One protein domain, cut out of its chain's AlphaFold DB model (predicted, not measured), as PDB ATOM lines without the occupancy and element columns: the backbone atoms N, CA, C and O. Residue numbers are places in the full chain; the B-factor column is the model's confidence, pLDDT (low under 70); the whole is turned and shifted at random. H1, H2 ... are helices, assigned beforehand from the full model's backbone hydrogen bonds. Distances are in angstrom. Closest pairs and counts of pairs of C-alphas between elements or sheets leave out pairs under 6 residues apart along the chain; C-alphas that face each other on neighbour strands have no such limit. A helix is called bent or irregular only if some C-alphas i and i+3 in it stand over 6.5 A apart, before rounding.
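AT A GLANCE: This is residues 184 to 189 and 193 to 298 of the 360 residues of the protein "Aste57867_37 protein" of Aphanomyces stellatus (UniProt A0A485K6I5). One very long helix, H4, makes the long axis of a rod-shaped whole, with a small head of two short helices, H2 and H3, at its first end and the short helix H1 packed on it toward its other end. Residues 193 to 230, with no named element, run from the region of H1 along H4 to the head, and residues 291 to 298 of H4 stick out. The printed part has 112 residues with four named helices, in the order H1, H2, H3, H4, and no named strand; the class is all helix. It is only just loose, close to extended, with a radius of gyration of the C-alphas of 19.9 A, and it spans 69 by 29 by 22 A.

HOW THE PARTS SIT: H1, residues 184 to 189, touches H4, residues 254 to 298, and H4 touches H1 with residues 282 to 286 alone. The closest C-alphas of the two are those of Leu 186 and Met 282, 6.5 A apart, and the helices run the same way at a shallow tilt of 29 degrees. H2, residues 231 to 240, touches H3, residues 244 to 248; their closest C-alphas, those of Lys 235 and Ala 247, are 4.5 A apart. H2 also touches H4, at residues 254 to 261 alone, with the C-alphas of Leu 231 and Lys 254 closest at 5.2 A. H2 and H4 run the same way at a steep tilt of 62 degrees. H1 is apart from H2 and from H3. H3 and H4 are apart, but only just, with their closest C-alphas 8.0 A apart. Every O i to N i+4 pair is within hydrogen-bond range in H1, H2 and H3, and 39 of 41 are in H4.

IN THESE COORDINATES: H1 begins at C-alpha 184, at (-38.351, -29.405, -8.472), and is 8.9 A long from first to last C-alpha. H2 measures 14.4 A and H3 6.0 A. H4 begins at C-alpha 254, at (-42.439, 10.707, -12.498), and ends at C-alpha 298, at (-36.237, -48.898, -28.340), 62.0 A away. It has a kink of 43 degrees near residue 261 and is irregular, but only just: C-alphas 260 and 263 are 6.9 A apart.

THE WHOLE: The two C-alphas farthest apart are those of Lys 251 and Met 298, at 69.8 A. Residues 190 to 192 are not printed, and C-alphas 189 and 193 are 6.3 A apart across this cut, which falls in the link from H1 to H2. The links from H2 to H3 and from H3 to H4 are tight. Without residues 291 to 298, which stand free, the body spans 58 by 28 by 21 A. The mean pLDDT of the printed part is 85.8, and it is under 70 at residues 205 to 207, 219 and 293.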
ATOM      1  N   THR A 184     -38.680 -28.369  -9.455       84.44
ATOM      2  CA  THR A 184     -38.351 -29.405  -8.472       84.44
ATOM      3  C   THR A 184     -38.279 -30.783  -9.122       84.44
ATOM      4  O   THR A 184     -37.369 -31.547  -8.809       84.44
ATOM      5  N   LYS A 185     -39.184 -31.111 -10.048       74.94
ATOM      6  CA  LYS A 185     -39.197 -32.395 -10.759       74.94
ATOM      7  C   LYS A 185     -38.031 -32.511 -11.730       74.94
ATOM      8  O   LYS A 185     -37.397 -33.560 -11.747       74.94
ATOM      9  N   LEU A 186     -37.694 -31.439 -12.449       77.12
ATOM     10  CA  LEU A 186     -36.505 -31.407 -13.309       77.12
ATOM     11  C   LEU A 186     -35.229 -31.675 -12.499       77.12
ATOM     12  O   LEU A 186     -34.409 -32.504 -12.884       77.12
ATOM     13  N   VAL A 187     -35.104 -31.056 -11.321       83.75
ATOM     14  CA  VAL A 187     -33.979 -31.282 -10.403       83.75
ATOM     15  C   VAL A 187     -33.901 -32.729  -9.914       83.75
ATOM     16  O   VAL A 187     -32.799 -33.266  -9.817       83.75
ATOM     17  N   HIS A 188     -35.034 -33.362  -9.588       75.94
ATOM     18  CA  HIS A 188     -35.038 -34.768  -9.168       75.94
ATOM     19  C   HIS A 188     -34.549 -35.678 -10.297       75.94
ATOM     20  O   HIS A 188     -33.630 -36.452 -10.065       75.94
ATOM     21  N   VAL A 189     -35.061 -35.503 -11.521       74.75
ATOM     22  CA  VAL A 189     -34.616 -36.293 -12.683       74.75
ATOM     23  C   VAL A 189     -33.108 -36.150 -12.903       74.75
ATOM     24  O   VAL A 189     -32.412 -37.149 -13.048       74.75
ATOM     25  N   HIS A 193     -30.281 -39.343 -12.217       77.81
ATOM     26  CA  HIS A 193     -29.339 -39.664 -13.292       77.81
ATOM     27  C   HIS A 193     -27.902 -39.162 -13.047       77.81
ATOM     28  O   HIS A 193     -27.078 -39.201 -13.957       77.81
ATOM     29  N   GLN A 194     -27.577 -38.698 -11.834       89.12
ATOM     30  CA  GLN A 194     -26.241 -38.209 -11.448       89.12
ATOM     31  C   GLN A 194     -25.709 -37.050 -12.321       89.12
ATOM     32  O   GLN A 194     -24.503 -36.813 -12.395       89.12
ATOM     33  N   VAL A 195     -26.605 -36.286 -12.949       85.19
ATOM     34  CA  VAL A 195     -26.282 -35.073 -13.707       85.19
ATOM     35  C   VAL A 195     -26.331 -33.863 -12.778       85.19
ATOM     36  O   VAL A 195     -27.273 -33.670 -12.007       85.19
ATOM     37  N   SER A 196     -25.306 -33.011 -12.850       92.38
ATOM     38  CA  SER A 196     -25.270 -31.782 -12.054       92.38
ATOM     39  C   SER A 196     -26.403 -30.841 -12.456       92.38
ATOM     40  O   SER A 196     -26.579 -30.529 -13.633       92.38
ATOM     41  N   VAL A 197     -27.114 -30.313 -11.463       92.31
ATOM     42  CA  VAL A 197     -28.089 -29.240 -11.679       92.31
ATOM     43  C   VAL A 197     -27.332 -27.973 -12.098       92.31
ATOM     44  O   VAL A 197     -26.373 -27.602 -11.409       92.31
ATOM     45  N   PRO A 198     -27.729 -27.298 -13.191       92.88
ATOM     46  CA  PRO A 198     -27.148 -26.021 -13.583       92.88
ATOM     47  C   PRO A 198     -27.233 -24.995 -12.445       92.88
ATOM     48  O   PRO A 198     -28.268 -24.907 -11.775       92.88
ATOM     49  N   PRO A 199     -26.167 -24.222 -12.181       90.94
ATOM     50  CA  PRO A 199     -26.165 -23.259 -11.092       90.94
ATOM     51  C   PRO A 199     -27.065 -22.063 -11.414       90.94
ATOM     52  O   PRO A 199     -27.066 -21.546 -12.528       90.94
ATOM     53  N   PHE A 200     -27.767 -21.562 -10.401       91.44
ATOM     54  CA  PHE A 200     -28.438 -20.271 -10.489       91.44
ATOM     55  C   PHE A 200     -27.394 -19.151 -10.393       91.44
ATOM     56  O   PHE A 200     -26.809 -18.926  -9.329       91.44
ATOM     57  N   VAL A 201     -27.127 -18.464 -11.507       88.94
ATOM     58  CA  VAL A 201     -26.115 -17.402 -11.578       88.94
ATOM     59  C   VAL A 201     -26.756 -16.113 -12.067       88.94
ATOM     60  O   VAL A 201     -27.060 -15.966 -13.245       88.94
ATOM     61  N   ILE A 202     -26.896 -15.137 -11.170       85.75
ATOM     62  CA  ILE A 202     -27.296 -13.784 -11.560       85.75
ATOM     63  C   ILE A 202     -26.104 -13.122 -12.268       85.75
ATOM     64  O   ILE A 202     -25.028 -13.001 -11.664       85.75
ATOM     65  N   PRO A 203     -26.252 -12.661 -13.526       78.12
ATOM     66  CA  PRO A 203     -25.183 -11.971 -14.231       78.12
ATOM     67  C   PRO A 203     -24.720 -10.754 -13.429       78.12
ATOM     68  O   PRO A 203     -25.515  -9.867 -13.109       78.12
ATOM     69  N   LYS A 204     -23.422 -10.687 -13.106       71.75
ATOM     70  CA  LYS A 204     -22.871  -9.544 -12.372       71.75
ATOM     71  C   LYS A 204     -23.103  -8.263 -13.178       71.75
ATOM     72  O   LYS A 204     -22.772  -8.173 -14.361       71.75
ATOM     73  N   SER A 205     -23.715  -7.293 -12.508       62.53
ATOM     74  CA  SER A 205     -24.222  -6.025 -13.028       62.53
ATOM     75  C   SER A 205     -23.181  -5.249 -13.847       62.53
ATOM     76  O   SER A 205     -22.373  -4.498 -13.305       62.53
ATOM     77  N   GLY A 206     -23.212  -5.414 -15.169       57.66
ATOM     78  CA  GLY A 206     -22.437  -4.595 -16.110       57.66
ATOM     79  C   GLY A 206     -23.269  -4.033 -17.264       57.66
ATOM     80  O   GLY A 206     -22.894  -3.033 -17.875       57.66
ATOM     81  N   LYS A 207     -24.430  -4.632 -17.556       64.88
ATOM     82  CA  LYS A 207     -25.324  -4.185 -18.629       64.88
ATOM     83  C   LYS A 207     -26.477  -3.386 -18.031       64.88
ATOM     84  O   LYS A 207     -27.348  -3.951 -17.382       64.88
ATOM     85  N   ARG A 208     -26.486  -2.070 -18.267       79.44
ATOM     86  CA  ARG A 208     -27.659  -1.223 -17.994       79.44
ATOM     87  C   ARG A 208     -28.835  -1.747 -18.811       79.44
ATOM     88  O   ARG A 208     -28.727  -1.830 -20.035       79.44
ATOM     89  N   VAL A 209     -29.948  -2.060 -18.157       84.56
ATOM     90  CA  VAL A 209     -31.143  -2.541 -18.851       84.56
ATOM     91  C   VAL A 209     -31.981  -1.317 -19.239       84.56
ATOM     92  O   VAL A 209     -32.156  -0.384 -18.439       84.56
ATOM     93  N   PRO A 210     -32.457  -1.229 -20.493       87.69
ATOM     94  CA  PRO A 210     -33.328  -0.138 -20.895       87.69
ATOM     95  C   PRO A 210     -34.655  -0.225 -20.137       87.69
ATOM     96  O   PRO A 210     -35.197  -1.304 -19.923       87.69
ATOM     97  N   VAL A 211     -35.197   0.935 -19.766       86.88
ATOM     98  CA  VAL A 211     -36.442   1.058 -18.987       86.88
ATOM     99  C   VAL A 211     -37.627   0.378 -19.698       86.88
ATOM    100  O   VAL A 211     -38.484  -0.199 -19.041       86.88
ATOM    101  N   SER A 212     -37.595   0.332 -21.032       87.69
ATOM    102  CA  SER A 212     -38.557  -0.372 -21.890       87.69
ATOM    103  C   SER A 212     -38.529  -1.904 -21.784       87.69
ATOM    104  O   SER A 212     -39.353  -2.571 -22.396       87.69
ATOM    105  N   ARG A 213     -37.585  -2.489 -21.039       86.56
ATOM    106  CA  ARG A 213     -37.541  -3.930 -20.724       86.56
ATOM    107  C   ARG A 213     -37.802  -4.223 -19.248       86.56
ATOM    108  O   ARG A 213     -37.922  -5.382 -18.867       86.56
ATOM    109  N   LEU A 214     -37.885  -3.180 -18.425       90.12
ATOM    110  CA  LEU A 214     -38.118  -3.276 -16.992       90.12
ATOM    111  C   LEU A 214     -39.620  -3.286 -16.746       90.12
ATOM    112  O   LEU A 214     -40.256  -2.238 -16.746       90.12
ATOM    113  N   VAL A 215     -40.185  -4.474 -16.592       88.56
ATOM    114  CA  VAL A 215     -41.632  -4.682 -16.510       88.56
ATOM    115  C   VAL A 215     -42.071  -4.765 -15.051       88.56
ATOM    116  O   VAL A 215     -41.354  -5.333 -14.234       88.56
ATOM    117  N   ALA A 216     -43.235  -4.208 -14.715       86.06
ATOM    118  CA  ALA A 216     -43.816  -4.342 -13.382       86.06
ATOM    119  C   ALA A 216     -44.399  -5.744 -13.158       86.06
ATOM    120  O   ALA A 216     -44.997  -6.343 -14.056       86.06
ATOM    121  N   LEU A 217     -44.211  -6.267 -11.945       76.31
ATOM    122  CA  LEU A 217     -44.558  -7.648 -11.594       76.31
ATOM    123  C   LEU A 217     -45.928  -7.762 -10.938       76.31
ATOM    124  O   LEU A 217     -46.577  -8.804 -11.014       76.31
ATOM    125  N   HIS A 218     -46.356  -6.693 -10.276       79.19
ATOM    126  CA  HIS A 218     -47.571  -6.681  -9.488       79.19
ATOM    127  C   HIS A 218     -48.804  -6.650 -10.388       79.19
ATOM    128  O   HIS A 218     -48.868  -5.876 -11.338       79.19
ATOM    129  N   PHE A 219     -49.802  -7.471 -10.051       69.62
ATOM    130  CA  PHE A 219     -50.993  -7.757 -10.863       69.62
ATOM    131  C   PHE A 219     -51.665  -6.519 -11.488       69.62
ATOM    132  O   PHE A 219     -52.064  -6.562 -12.647       69.62
ATOM    133  N   LEU A 220     -51.742  -5.399 -10.760       78.06
ATOM    134  CA  LEU A 220     -52.371  -4.158 -11.239       78.06
ATOM    135  C   LEU A 220     -51.594  -3.465 -12.374       78.06
ATOM    136  O   LEU A 220     -52.199  -2.795 -13.205       78.06
ATOM    137  N   ASN A 221     -50.275  -3.654 -12.423       82.00
ATOM    138  CA  ASN A 221     -49.364  -3.049 -13.399       82.00
ATOM    139  C   ASN A 221     -48.682  -4.099 -14.299       82.00
ATOM    140  O   ASN A 221     -47.795  -3.757 -15.084       82.00
ATOM    141  N   GLY A 222     -49.077  -5.370 -14.182       79.56
ATOM    142  CA  GLY A 222     -48.418  -6.506 -14.817       79.56
ATOM    143  C   GLY A 222     -48.261  -6.321 -16.325       79.56
ATOM    144  O   GLY A 222     -49.209  -5.968 -17.025       79.56
ATOM    145  N   GLY A 223     -47.048  -6.542 -16.833       80.25
ATOM    146  CA  GLY A 223     -46.756  -6.447 -18.268       80.25
ATOM    147  C   GLY A 223     -46.431  -5.037 -18.778       80.25
ATOM    148  O   GLY A 223     -45.968  -4.910 -19.910       80.25
ATOM    149  N   ARG A 224     -46.602  -3.983 -17.965       89.19
ATOM    150  CA  ARG A 224     -46.229  -2.607 -18.338       89.19
ATOM    151  C   ARG A 224     -44.780  -2.302 -17.996       89.19
ATOM    152  O   ARG A 224     -44.292  -2.675 -16.929       89.19
ATOM    153  N   THR A 225     -44.106  -1.580 -18.884       92.06
ATOM    154  CA  THR A 225     -42.715  -1.172 -18.678       92.06
ATOM    155  C   THR A 225     -42.627   0.046 -17.759       92.06
ATOM    156  O   THR A 225     -43.561   0.843 -17.650       92.06
ATOM    157  N   LEU A 226     -41.490   0.218 -17.085       91.19
ATOM    158  CA  LEU A 226     -41.291   1.236 -16.054       91.19
ATOM    159  C   LEU A 226     -41.479   2.677 -16.584       91.19
ATOM    160  O   LEU A 226     -41.856   3.574 -15.832       91.19
ATOM    161  N   ASP A 227     -41.277   2.914 -17.882       89.81
ATOM    162  CA  ASP A 227     -41.528   4.194 -18.556       89.81
ATOM    163  C   ASP A 227     -43.010   4.426 -18.900       89.81
ATOM    164  O   ASP A 227     -43.459   5.580 -18.947       89.81
ATOM    165  N   GLN A 228     -43.787   3.353 -19.066       92.94
ATOM    166  CA  GLN A 228     -45.223   3.401 -19.352       92.94
ATOM    167  C   GLN A 228     -46.070   3.674 -18.106       92.94
ATOM    168  O   GLN A 228     -47.171   4.207 -18.235       92.94
ATOM    169  N   LEU A 229     -45.557   3.384 -16.906       92.00
ATOM    170  CA  LEU A 229     -46.296   3.591 -15.660       92.00
ATOM    171  C   LEU A 229     -46.623   5.071 -15.411       92.00
ATOM    172  O   LEU A 229     -45.804   5.974 -15.633       92.00
ATOM    173  N   THR A 230     -47.835   5.340 -14.934       93.19
ATOM    174  CA  THR A 230     -48.257   6.676 -14.490       93.19
ATOM    175  C   THR A 230     -47.611   7.049 -13.150       93.19
ATOM    176  O   THR A 230     -46.978   6.226 -12.490       93.19
ATOM    177  N   LEU A 231     -47.731   8.313 -12.725       92.81
ATOM    178  CA  LEU A 231     -47.167   8.756 -11.443       92.81
ATOM    179  C   LEU A 231     -47.751   7.974 -10.255       92.81
ATOM    180  O   LEU A 231     -47.011   7.623  -9.339       92.81
ATOM    181  N   ASP A 232     -49.055   7.704 -10.284       91.19
ATOM    182  CA  ASP A 232     -49.746   6.989  -9.212       91.19
ATOM    183  C   ASP A 232     -49.394   5.497  -9.219       91.19
ATOM    184  O   ASP A 232     -49.160   4.920  -8.160       91.19
ATOM    185  N   GLU A 233     -49.234   4.896 -10.403       93.12
ATOM    186  CA  GLU A 233     -48.752   3.516 -10.552       93.12
ATOM    187  C   GLU A 233     -47.310   3.361 -10.045       93.12
ATOM    188  O   GLU A 233     -47.004   2.398  -9.349       93.12
ATOM    189  N   LEU A 234     -46.429   4.336 -10.301       93.31
ATOM    190  CA  LEU A 234     -45.063   4.344  -9.759       93.31
ATOM    191  C   LEU A 234     -45.046   4.501  -8.234       93.31
ATOM    192  O   LEU A 234     -44.251   3.853  -7.557       93.31
ATOM    193  N   LYS A 235     -45.920   5.343  -7.668       92.69
ATOM    194  CA  LYS A 235     -46.072   5.445  -6.207       92.69
ATOM    195  C   LYS A 235     -46.580   4.140  -5.608       92.69
ATOM    196  O   LYS A 235     -46.101   3.745  -4.551       92.69
ATOM    197  N   LEU A 236     -47.510   3.469  -6.284       91.88
ATOM    198  CA  LEU A 236     -47.992   2.154  -5.886       91.88
ATOM    199  C   LEU A 236     -46.863   1.116  -5.900       91.88
ATOM    200  O   LEU A 236     -46.690   0.428  -4.901       91.88
ATOM    201  N   GLU A 237     -46.041   1.060  -6.953       92.00
ATOM    202  CA  GLU A 237     -44.850   0.193  -6.986       92.00
ATOM    203  C   GLU A 237     -43.887   0.497  -5.831       92.00
ATOM    204  O   GLU A 237     -43.390  -0.425  -5.186       92.00
ATOM    205  N   CYS A 238     -43.661   1.775  -5.505       92.38
ATOM    206  CA  CYS A 238     -42.888   2.153  -4.320       92.38
ATOM    207  C   CYS A 238     -43.522   1.621  -3.023       92.38
ATOM    208  O   CYS A 238     -42.801   1.090  -2.183       92.38
ATOM    209  N   MET A 239     -44.846   1.725  -2.844       91.56
ATOM    210  CA  MET A 239     -45.524   1.191  -1.652       91.56
ATOM    211  C   MET A 239     -45.392  -0.329  -1.544       91.56
ATOM    212  O   MET A 239     -45.058  -0.825  -0.474       91.56
ATOM    213  N   LEU A 240     -45.606  -1.058  -2.644       90.31
ATOM    214  CA  LEU A 240     -45.498  -2.523  -2.692       90.31
ATOM    215  C   LEU A 240     -44.076  -3.012  -2.378       90.31
ATOM    216  O   LEU A 240     -43.885  -4.124  -1.896       90.31
ATOM    217  N   ARG A 241     -43.081  -2.148  -2.593       90.31
ATOM    218  CA  ARG A 241     -41.655  -2.376  -2.314       90.31
ATOM    219  C   ARG A 241     -41.205  -1.815  -0.967       90.31
ATOM    220  O   ARG A 241     -40.011  -1.650  -0.743       90.31
ATOM    221  N   ASN A 242     -42.149  -1.497  -0.080       91.19
ATOM    222  CA  ASN A 242     -41.909  -0.920   1.246       91.19
ATOM    223  C   ASN A 242     -41.174   0.438   1.237       91.19
ATOM    224  O   ASN A 242     -40.628   0.864   2.250       91.19
ATOM    225  N   MET A 243     -41.210   1.179   0.124       91.44
ATOM    226  CA  MET A 243     -40.667   2.540  -0.002       91.44
ATOM    227  C   MET A 243     -41.741   3.594   0.322       91.44
ATOM    228  O   MET A 243     -42.029   4.496  -0.473       91.44
ATOM    229  N   THR A 244     -42.377   3.467   1.488       88.81
ATOM    230  CA  THR A 244     -43.560   4.252   1.895       88.81
ATOM    231  C   THR A 244     -43.292   5.756   1.982       88.81
ATOM    232  O   THR A 244     -44.150   6.559   1.602       88.81
ATOM    233  N   GLU A 245     -42.090   6.155   2.400       89.44
ATOM    234  CA  GLU A 245     -41.659   7.559   2.457       89.44
ATOM    235  C   GLU A 245     -41.570   8.198   1.064       89.44
ATOM    236  O   GLU A 245     -41.990   9.340   0.853       89.44
ATOM    237  N   VAL A 246     -41.075   7.436   0.085       89.25
ATOM    238  CA  VAL A 246     -40.959   7.869  -1.314       89.25
ATOM    239  C   VAL A 246     -42.343   7.954  -1.957       89.25
ATOM    240  O   VAL A 246     -42.652   8.945  -2.622       89.25
ATOM    241  N   ALA A 247     -43.204   6.967  -1.702       87.25
ATOM    242  CA  ALA A 247     -44.564   6.922  -2.235       87.25
ATOM    243  C   ALA A 247     -45.467   8.050  -1.702       87.25
ATOM    244  O   ALA A 247     -46.224   8.662  -2.461       87.25
ATOM    245  N   SER A 248     -45.361   8.359  -0.406       86.94
ATOM    246  CA  SER A 248     -46.191   9.373   0.268       86.94
ATOM    247  C   SER A 248     -45.747  10.808  -0.033       86.94
ATOM    248  O   SER A 248     -46.479  11.774   0.205       86.94
ATOM    249  N   SER A 249     -44.543  10.978  -0.579       88.94
ATOM    250  CA  SER A 249     -43.988  12.289  -0.879       88.94
ATOM    251  C   SER A 249     -44.687  12.952  -2.068       88.94
ATOM    252  O   SER A 249     -44.630  12.493  -3.210       88.94
ATOM    253  N   ARG A 250     -45.269  14.136  -1.836       86.25
ATOM    254  CA  ARG A 250     -45.813  14.994  -2.909       86.25
ATOM    255  C   ARG A 250     -44.731  15.645  -3.779       86.25
ATOM    256  O   ARG A 250     -45.055  16.234  -4.803       86.25
ATOM    257  N   LYS A 251     -43.458  15.561  -3.375       87.12
ATOM    258  CA  LYS A 251     -42.335  16.235  -4.050       87.12
ATOM    259  C   LYS A 251     -41.791  15.455  -5.250       87.12
ATOM    260  O   LYS A 251     -41.115  16.048  -6.088       87.12
ATOM    261  N   HIS A 252     -42.059  14.153  -5.330       90.25
ATOM    262  CA  HIS A 252     -41.451  13.290  -6.338       90.25
ATOM    263  C   HIS A 252     -42.189  13.385  -7.676       90.25
ATOM    264  O   HIS A 252     -43.386  13.112  -7.765       90.25
ATOM    265  N   LYS A 253     -41.459  13.757  -8.731       93.06
ATOM    266  CA  LYS A 253     -41.946  13.721 -10.121       93.06
ATOM    267  C   LYS A 253     -41.773  12.318 -10.715       93.06
ATOM    268  O   LYS A 253     -40.908  11.563 -10.273       93.06
ATOM    269  N   LYS A 254     -42.514  12.003 -11.786       92.06
ATOM    270  CA  LYS A 254     -42.439  10.707 -12.498       92.06
ATOM    271  C   LYS A 254     -40.995  10.296 -12.816       92.06
ATOM    272  O   LYS A 254     -40.591   9.185 -12.495       92.06
ATOM    273  N   SER A 255     -40.188  11.204 -13.364       91.69
ATOM    274  CA  SER A 255     -38.782  10.933 -13.707       91.69
ATOM    275  C   SER A 255     -37.904  10.574 -12.502       91.69
ATOM    276  O   SER A 255     -36.982   9.771 -12.634       91.69
ATOM    277  N   GLN A 256     -38.189  11.132 -11.321       93.44
ATOM    278  CA  GLN A 256     -37.469  10.803 -10.090       93.44
ATOM    279  C   GLN A 256     -37.851   9.412  -9.586       93.44
ATOM    280  O   GLN A 256     -36.957   8.644  -9.244       93.44
ATOM    281  N   LEU A 257     -39.143   9.063  -9.601       92.88
ATOM    282  CA  LEU A 257     -39.601   7.724  -9.212       92.88
ATOM    283  C   LEU A 257     -39.064   6.643 -10.152       92.88
ATOM    284  O   LEU A 257     -38.579   5.626  -9.675       92.88
ATOM    285  N   VAL A 258     -39.042   6.893 -11.467       93.25
ATOM    286  CA  VAL A 258     -38.408   5.984 -12.440       93.25
ATOM    287  C   VAL A 258     -36.932   5.773 -12.104       93.25
ATOM    288  O   VAL A 258     -36.465   4.641 -12.096       93.25
ATOM    289  N   ARG A 259     -36.185   6.838 -11.777       92.50
ATOM    290  CA  ARG A 259     -34.766   6.720 -11.402       92.50
ATOM    291  C   ARG A 259     -34.563   5.906 -10.120       92.50
ATOM    292  O   ARG A 259     -33.573   5.192 -10.028       92.50
ATOM    293  N   ILE A 260     -35.470   6.038  -9.154       93.31
ATOM    294  CA  ILE A 260     -35.427   5.323  -7.872       93.31
ATOM    295  C   ILE A 260     -35.785   3.841  -8.048       93.31
ATOM    296  O   ILE A 260     -35.107   2.986  -7.493       93.31
ATOM    297  N   LEU A 261     -36.821   3.534  -8.832       92.00
ATOM    298  CA  LEU A 261     -37.310   2.169  -9.050       92.00
ATOM    299  C   LEU A 261     -36.459   1.373 -10.041       92.00
ATOM    300  O   LEU A 261     -36.410   0.149  -9.954       92.00
ATOM    301  N   LYS A 262     -35.775   2.054 -10.966       91.94
ATOM    302  CA  LYS A 262     -34.932   1.426 -11.987       91.94
ATOM    303  C   LYS A 262     -33.971   0.356 -11.438       91.94
ATOM    304  O   LYS A 262     -34.036  -0.746 -11.966       91.94
ATOM    305  N   PRO A 263     -33.116   0.616 -10.429       90.38
ATOM    306  CA  PRO A 263     -32.185  -0.401  -9.931       90.38
ATOM    307  C   PRO A 263     -32.889  -1.649  -9.381       90.38
ATOM    308  O   PRO A 263     -32.415  -2.755  -9.611       90.38
ATOM    309  N   ILE A 264     -34.046  -1.488  -8.728       90.94
ATOM    310  CA  ILE A 264     -34.829  -2.612  -8.188       90.94
ATOM    311  C   ILE A 264     -35.389  -3.459  -9.335       90.94
ATOM    312  O   ILE A 264     -35.264  -4.677  -9.343       90.94
ATOM    313  N   PHE A 265     -35.966  -2.810 -10.348       91.00
ATOM    314  CA  PHE A 265     -36.480  -3.516 -11.521       91.00
ATOM    315  C   PHE A 265     -35.356  -4.178 -12.330       91.00
ATOM    316  O   PHE A 265     -35.576  -5.228 -12.928       91.00
ATOM    317  N   GLU A 266     -34.165  -3.574 -12.386       90.69
ATOM    318  CA  GLU A 266     -32.989  -4.181 -13.019       90.69
ATOM    319  C   GLU A 266     -32.583  -5.475 -12.306       90.69
ATOM    320  O   GLU A 266     -32.356  -6.481 -12.975       90.69
ATOM    321  N   GLU A 267     -32.549  -5.483 -10.974       89.00
ATOM    322  CA  GLU A 267     -32.257  -6.679 -10.176       89.00
ATOM    323  C   GLU A 267     -33.292  -7.792 -10.398       89.00
ATOM    324  O   GLU A 267     -32.926  -8.937 -10.669       89.00
ATOM    325  N   GLU A 268     -34.584  -7.460 -10.381       89.31
ATOM    326  CA  GLU A 268     -35.666  -8.417 -10.649       89.31
ATOM    327  C   GLU A 268     -35.614  -8.974 -12.073       89.31
ATOM    328  O   GLU A 268     -35.801 -10.172 -12.292       89.31
ATOM    329  N   TYR A 269     -35.345  -8.109 -13.053       89.31
ATOM    330  CA  TYR A 269     -35.183  -8.511 -14.443       89.31
ATOM    331  C   TYR A 269     -34.021  -9.498 -14.597       89.31
ATOM    332  O   TYR A 269     -34.176 -10.530 -15.247       89.31
ATOM    333  N   LEU A 270     -32.866  -9.202 -13.990       89.06
ATOM    334  CA  LEU A 270     -31.691 -10.073 -14.041       89.06
ATOM    335  C   LEU A 270     -31.931 -11.403 -13.322       89.06
ATOM    336  O   LEU A 270     -31.533 -12.442 -13.840       89.06
ATOM    337  N   THR A 271     -32.619 -11.377 -12.180       89.75
ATOM    338  CA  THR A 271     -33.014 -12.579 -11.431       89.75
ATOM    339  C   THR A 271     -33.888 -13.485 -12.295       89.75
ATOM    340  O   THR A 271     -33.570 -14.654 -12.466       89.75
ATOM    341  N   ARG A 272     -34.917 -12.938 -12.950       88.19
ATOM    342  CA  ARG A 272     -35.801 -13.709 -13.840       88.19
ATOM    343  C   ARG A 272     -35.106 -14.256 -15.071       88.19
ATOM    344  O   ARG A 272     -35.424 -15.348 -15.520       88.19
ATOM    345  N   GLN A 273     -34.188 -13.489 -15.656       88.81
ATOM    346  CA  GLN A 273     -33.383 -13.993 -16.767       88.81
ATOM    347  C   GLN A 273     -32.530 -15.179 -16.317       88.81
ATOM    348  O   GLN A 273     -32.496 -16.176 -17.025       88.81
ATOM    349  N   ALA A 274     -31.928 -15.104 -15.126       90.62
ATOM    350  CA  ALA A 274     -31.188 -16.224 -14.551       90.62
ATOM    351  C   ALA A 274     -32.095 -17.435 -14.256       90.62
ATOM    352  O   ALA A 274     -31.689 -18.560 -14.525       90.62
ATOM    353  N   GLU A 275     -33.324 -17.228 -13.766       91.50
ATOM    354  CA  GLU A 275     -34.307 -18.307 -13.552       91.50
ATOM    355  C   GLU A 275     -34.688 -18.986 -14.876       91.50
ATOM    356  O   GLU A 275     -34.656 -20.211 -14.980       91.50
ATOM    357  N   MET A 276     -35.006 -18.196 -15.908       90.75
ATOM    358  CA  MET A 276     -35.353 -18.712 -17.235       90.75
ATOM    359  C   MET A 276     -34.188 -19.465 -17.879       90.75
ATOM    360  O   MET A 276     -34.396 -20.544 -18.420       90.75
ATOM    361  N   GLU A 277     -32.976 -18.917 -17.803       92.06
ATOM    362  CA  GLU A 277     -31.773 -19.539 -18.357       92.06
ATOM    363  C   GLU A 277     -31.443 -20.850 -17.635       92.06
ATOM    364  O   GLU A 277     -31.177 -21.864 -18.279       92.06
ATOM    365  N   GLN A 278     -31.527 -20.869 -16.300       94.31
ATOM    366  CA  GLN A 278     -31.341 -22.093 -15.526       94.31
ATOM    367  C   GLN A 278     -32.392 -23.143 -15.899       94.31
ATOM    368  O   GLN A 278     -32.052 -24.313 -16.081       94.31
ATOM    369  N   ARG A 279     -33.662 -22.739 -16.035       93.94
ATOM    370  CA  ARG A 279     -34.743 -23.643 -16.436       93.94
ATOM    371  C   ARG A 279     -34.522 -24.201 -17.836       93.94
ATOM    372  O   ARG A 279     -34.580 -25.412 -17.993       93.94
ATOM    373  N   GLU A 280     -34.205 -23.366 -18.818       93.50
ATOM    374  CA  GLU A 280     -33.927 -23.802 -20.191       93.50
ATOM    375  C   GLU A 280     -32.770 -24.813 -20.240       93.50
ATOM    376  O   GLU A 280     -32.869 -25.850 -20.897       93.50
ATOM    377  N   GLN A 281     -31.704 -24.575 -19.469       94.44
ATOM    378  CA  GLN A 281     -30.595 -25.523 -19.342       94.44
ATOM    379  C   GLN A 281     -31.028 -26.842 -18.682       94.44
ATOM    380  O   GLN A 281     -30.630 -27.912 -19.143       94.44
ATOM    381  N   MET A 282     -31.855 -26.797 -17.630       92.12
ATOM    382  CA  MET A 282     -32.409 -28.007 -17.008       92.12
ATOM    383  C   MET A 282     -33.293 -28.794 -17.980       92.12
ATOM    384  O   MET A 282     -33.135 -30.007 -18.094       92.12
ATOM    385  N   GLU A 283     -34.199 -28.120 -18.691       89.62
ATOM    386  CA  GLU A 283     -35.089 -28.735 -19.681       89.62
ATOM    387  C   GLU A 283     -34.288 -29.400 -20.808       89.62
ATOM    388  O   GLU A 283     -34.575 -30.539 -21.175       89.62
ATOM    389  N   PHE A 284     -33.232 -28.743 -21.297       90.44
ATOM    390  CA  PHE A 284     -32.329 -29.310 -22.297       90.44
ATOM    391  C   PHE A 284     -31.631 -30.586 -21.800       90.44
ATOM    392  O   PHE A 284     -31.633 -31.604 -22.497       90.44
ATOM    393  N   LEU A 285     -31.068 -30.562 -20.588       87.69
ATOM    394  CA  LEU A 285     -30.389 -31.726 -20.005       87.69
ATOM    395  C   LEU A 285     -31.354 -32.898 -19.786       87.69
ATOM    396  O   LEU A 285     -31.050 -34.024 -20.178       87.69
ATOM    397  N   VAL A 286     -32.534 -32.638 -19.215       76.75
ATOM    398  CA  VAL A 286     -33.572 -33.661 -19.016       76.75
ATOM    399  C   VAL A 286     -34.060 -34.214 -20.355       76.75
ATOM    400  O   VAL A 286     -34.258 -35.421 -20.481       76.75
ATOM    401  N   SER A 287     -34.210 -33.368 -21.377       78.31
ATOM    402  CA  SER A 287     -34.596 -33.817 -22.715       78.31
ATOM    403  C   SER A 287     -33.586 -34.789 -23.312       78.31
ATOM    404  O   SER A 287     -34.007 -35.749 -23.954       78.31
ATOM    405  N   ASN A 288     -32.286 -34.557 -23.124       78.94
ATOM    406  CA  ASN A 288     -31.256 -35.466 -23.624       78.94
ATOM    407  C   ASN A 288     -31.294 -36.804 -22.880       78.94
ATOM    408  O   ASN A 288     -31.336 -37.840 -23.530       78.94
ATOM    409  N   LEU A 289     -31.410 -36.784 -21.546       72.06
ATOM    410  CA  LEU A 289     -31.532 -38.005 -20.740       72.06
ATOM    411  C   LEU A 289     -32.736 -38.859 -21.154       72.06
ATOM    412  O   LEU A 289     -32.614 -40.066 -21.355       72.06
ATOM    413  N   LEU A 290     -33.909 -38.236 -21.300       73.81
ATOM    414  CA  LEU A 290     -35.125 -38.948 -21.695       73.81
ATOM    415  C   LEU A 290     -35.036 -39.474 -23.131       73.81
ATOM    416  O   LEU A 290     -35.557 -40.554 -23.408       73.81
ATOM    417  N   ARG A 291     -34.370 -38.742 -24.034       72.94
ATOM    418  CA  ARG A 291     -34.128 -39.195 -25.409       72.94
ATOM    419  C   ARG A 291     -33.195 -40.403 -25.433       72.94
ATOM    420  O   ARG A 291     -33.565 -41.413 -26.018       72.94
ATOM    421  N   GLU A 292     -32.061 -40.336 -24.744       71.06
ATOM    422  CA  GLU A 292     -31.101 -41.443 -24.635       71.06
ATOM    423  C   GLU A 292     -31.742 -42.695 -24.018       71.06
ATOM    424  O   GLU A 292     -31.557 -43.806 -24.521       71.06
ATOM    425  N   ALA A 293     -32.549 -42.526 -22.966       69.31
ATOM    426  CA  ALA A 293     -33.281 -43.624 -22.339       69.31
ATOM    427  C   ALA A 293     -34.325 -44.240 -23.286       69.31
ATOM    428  O   ALA A 293     -34.438 -45.466 -23.372       69.31
ATOM    429  N   ALA A 294     -35.070 -43.411 -24.022       70.81
ATOM    430  CA  ALA A 294     -36.053 -43.875 -24.996       70.81
ATOM    431  C   ALA A 294     -35.395 -44.598 -26.181       70.81
ATOM    432  O   ALA A 294     -35.858 -45.667 -26.573       70.81
ATOM    433  N   GLU A 295     -34.299 -44.064 -26.723       73.00
ATOM    434  CA  GLU A 295     -33.524 -44.699 -27.793       73.00
ATOM    435  C   GLU A 295     -32.945 -46.040 -27.331       73.00
ATOM    436  O   GLU A 295     -33.106 -47.051 -28.015       73.00
ATOM    437  N   SER A 296     -32.366 -46.086 -26.128       70.94
ATOM    438  CA  SER A 296     -31.831 -47.316 -25.527       70.94
ATOM    439  C   SER A 296     -32.912 -48.379 -25.330       70.94
ATOM    440  O   SER A 296     -32.726 -49.535 -25.722       70.94
ATOM    441  N   LYS A 297     -34.074 -47.995 -24.783       71.44
ATOM    442  CA  LYS A 297     -35.214 -48.908 -24.626       71.44
ATOM    443  C   LYS A 297     -35.730 -49.385 -25.988       71.44
ATOM    444  O   LYS A 297     -36.001 -50.571 -26.145       71.44
ATOM    445  N   MET A 298     -35.816 -48.509 -26.991       76.19
ATOM    446  CA  MET A 298     -36.237 -48.898 -28.340       76.19
ATOM    447  C   MET A 298     -35.261 -49.899 -28.974       76.19
ATOM    448  O   MET A 298     -35.707 -50.909 -29.514       76.19
TER     449      MET A 298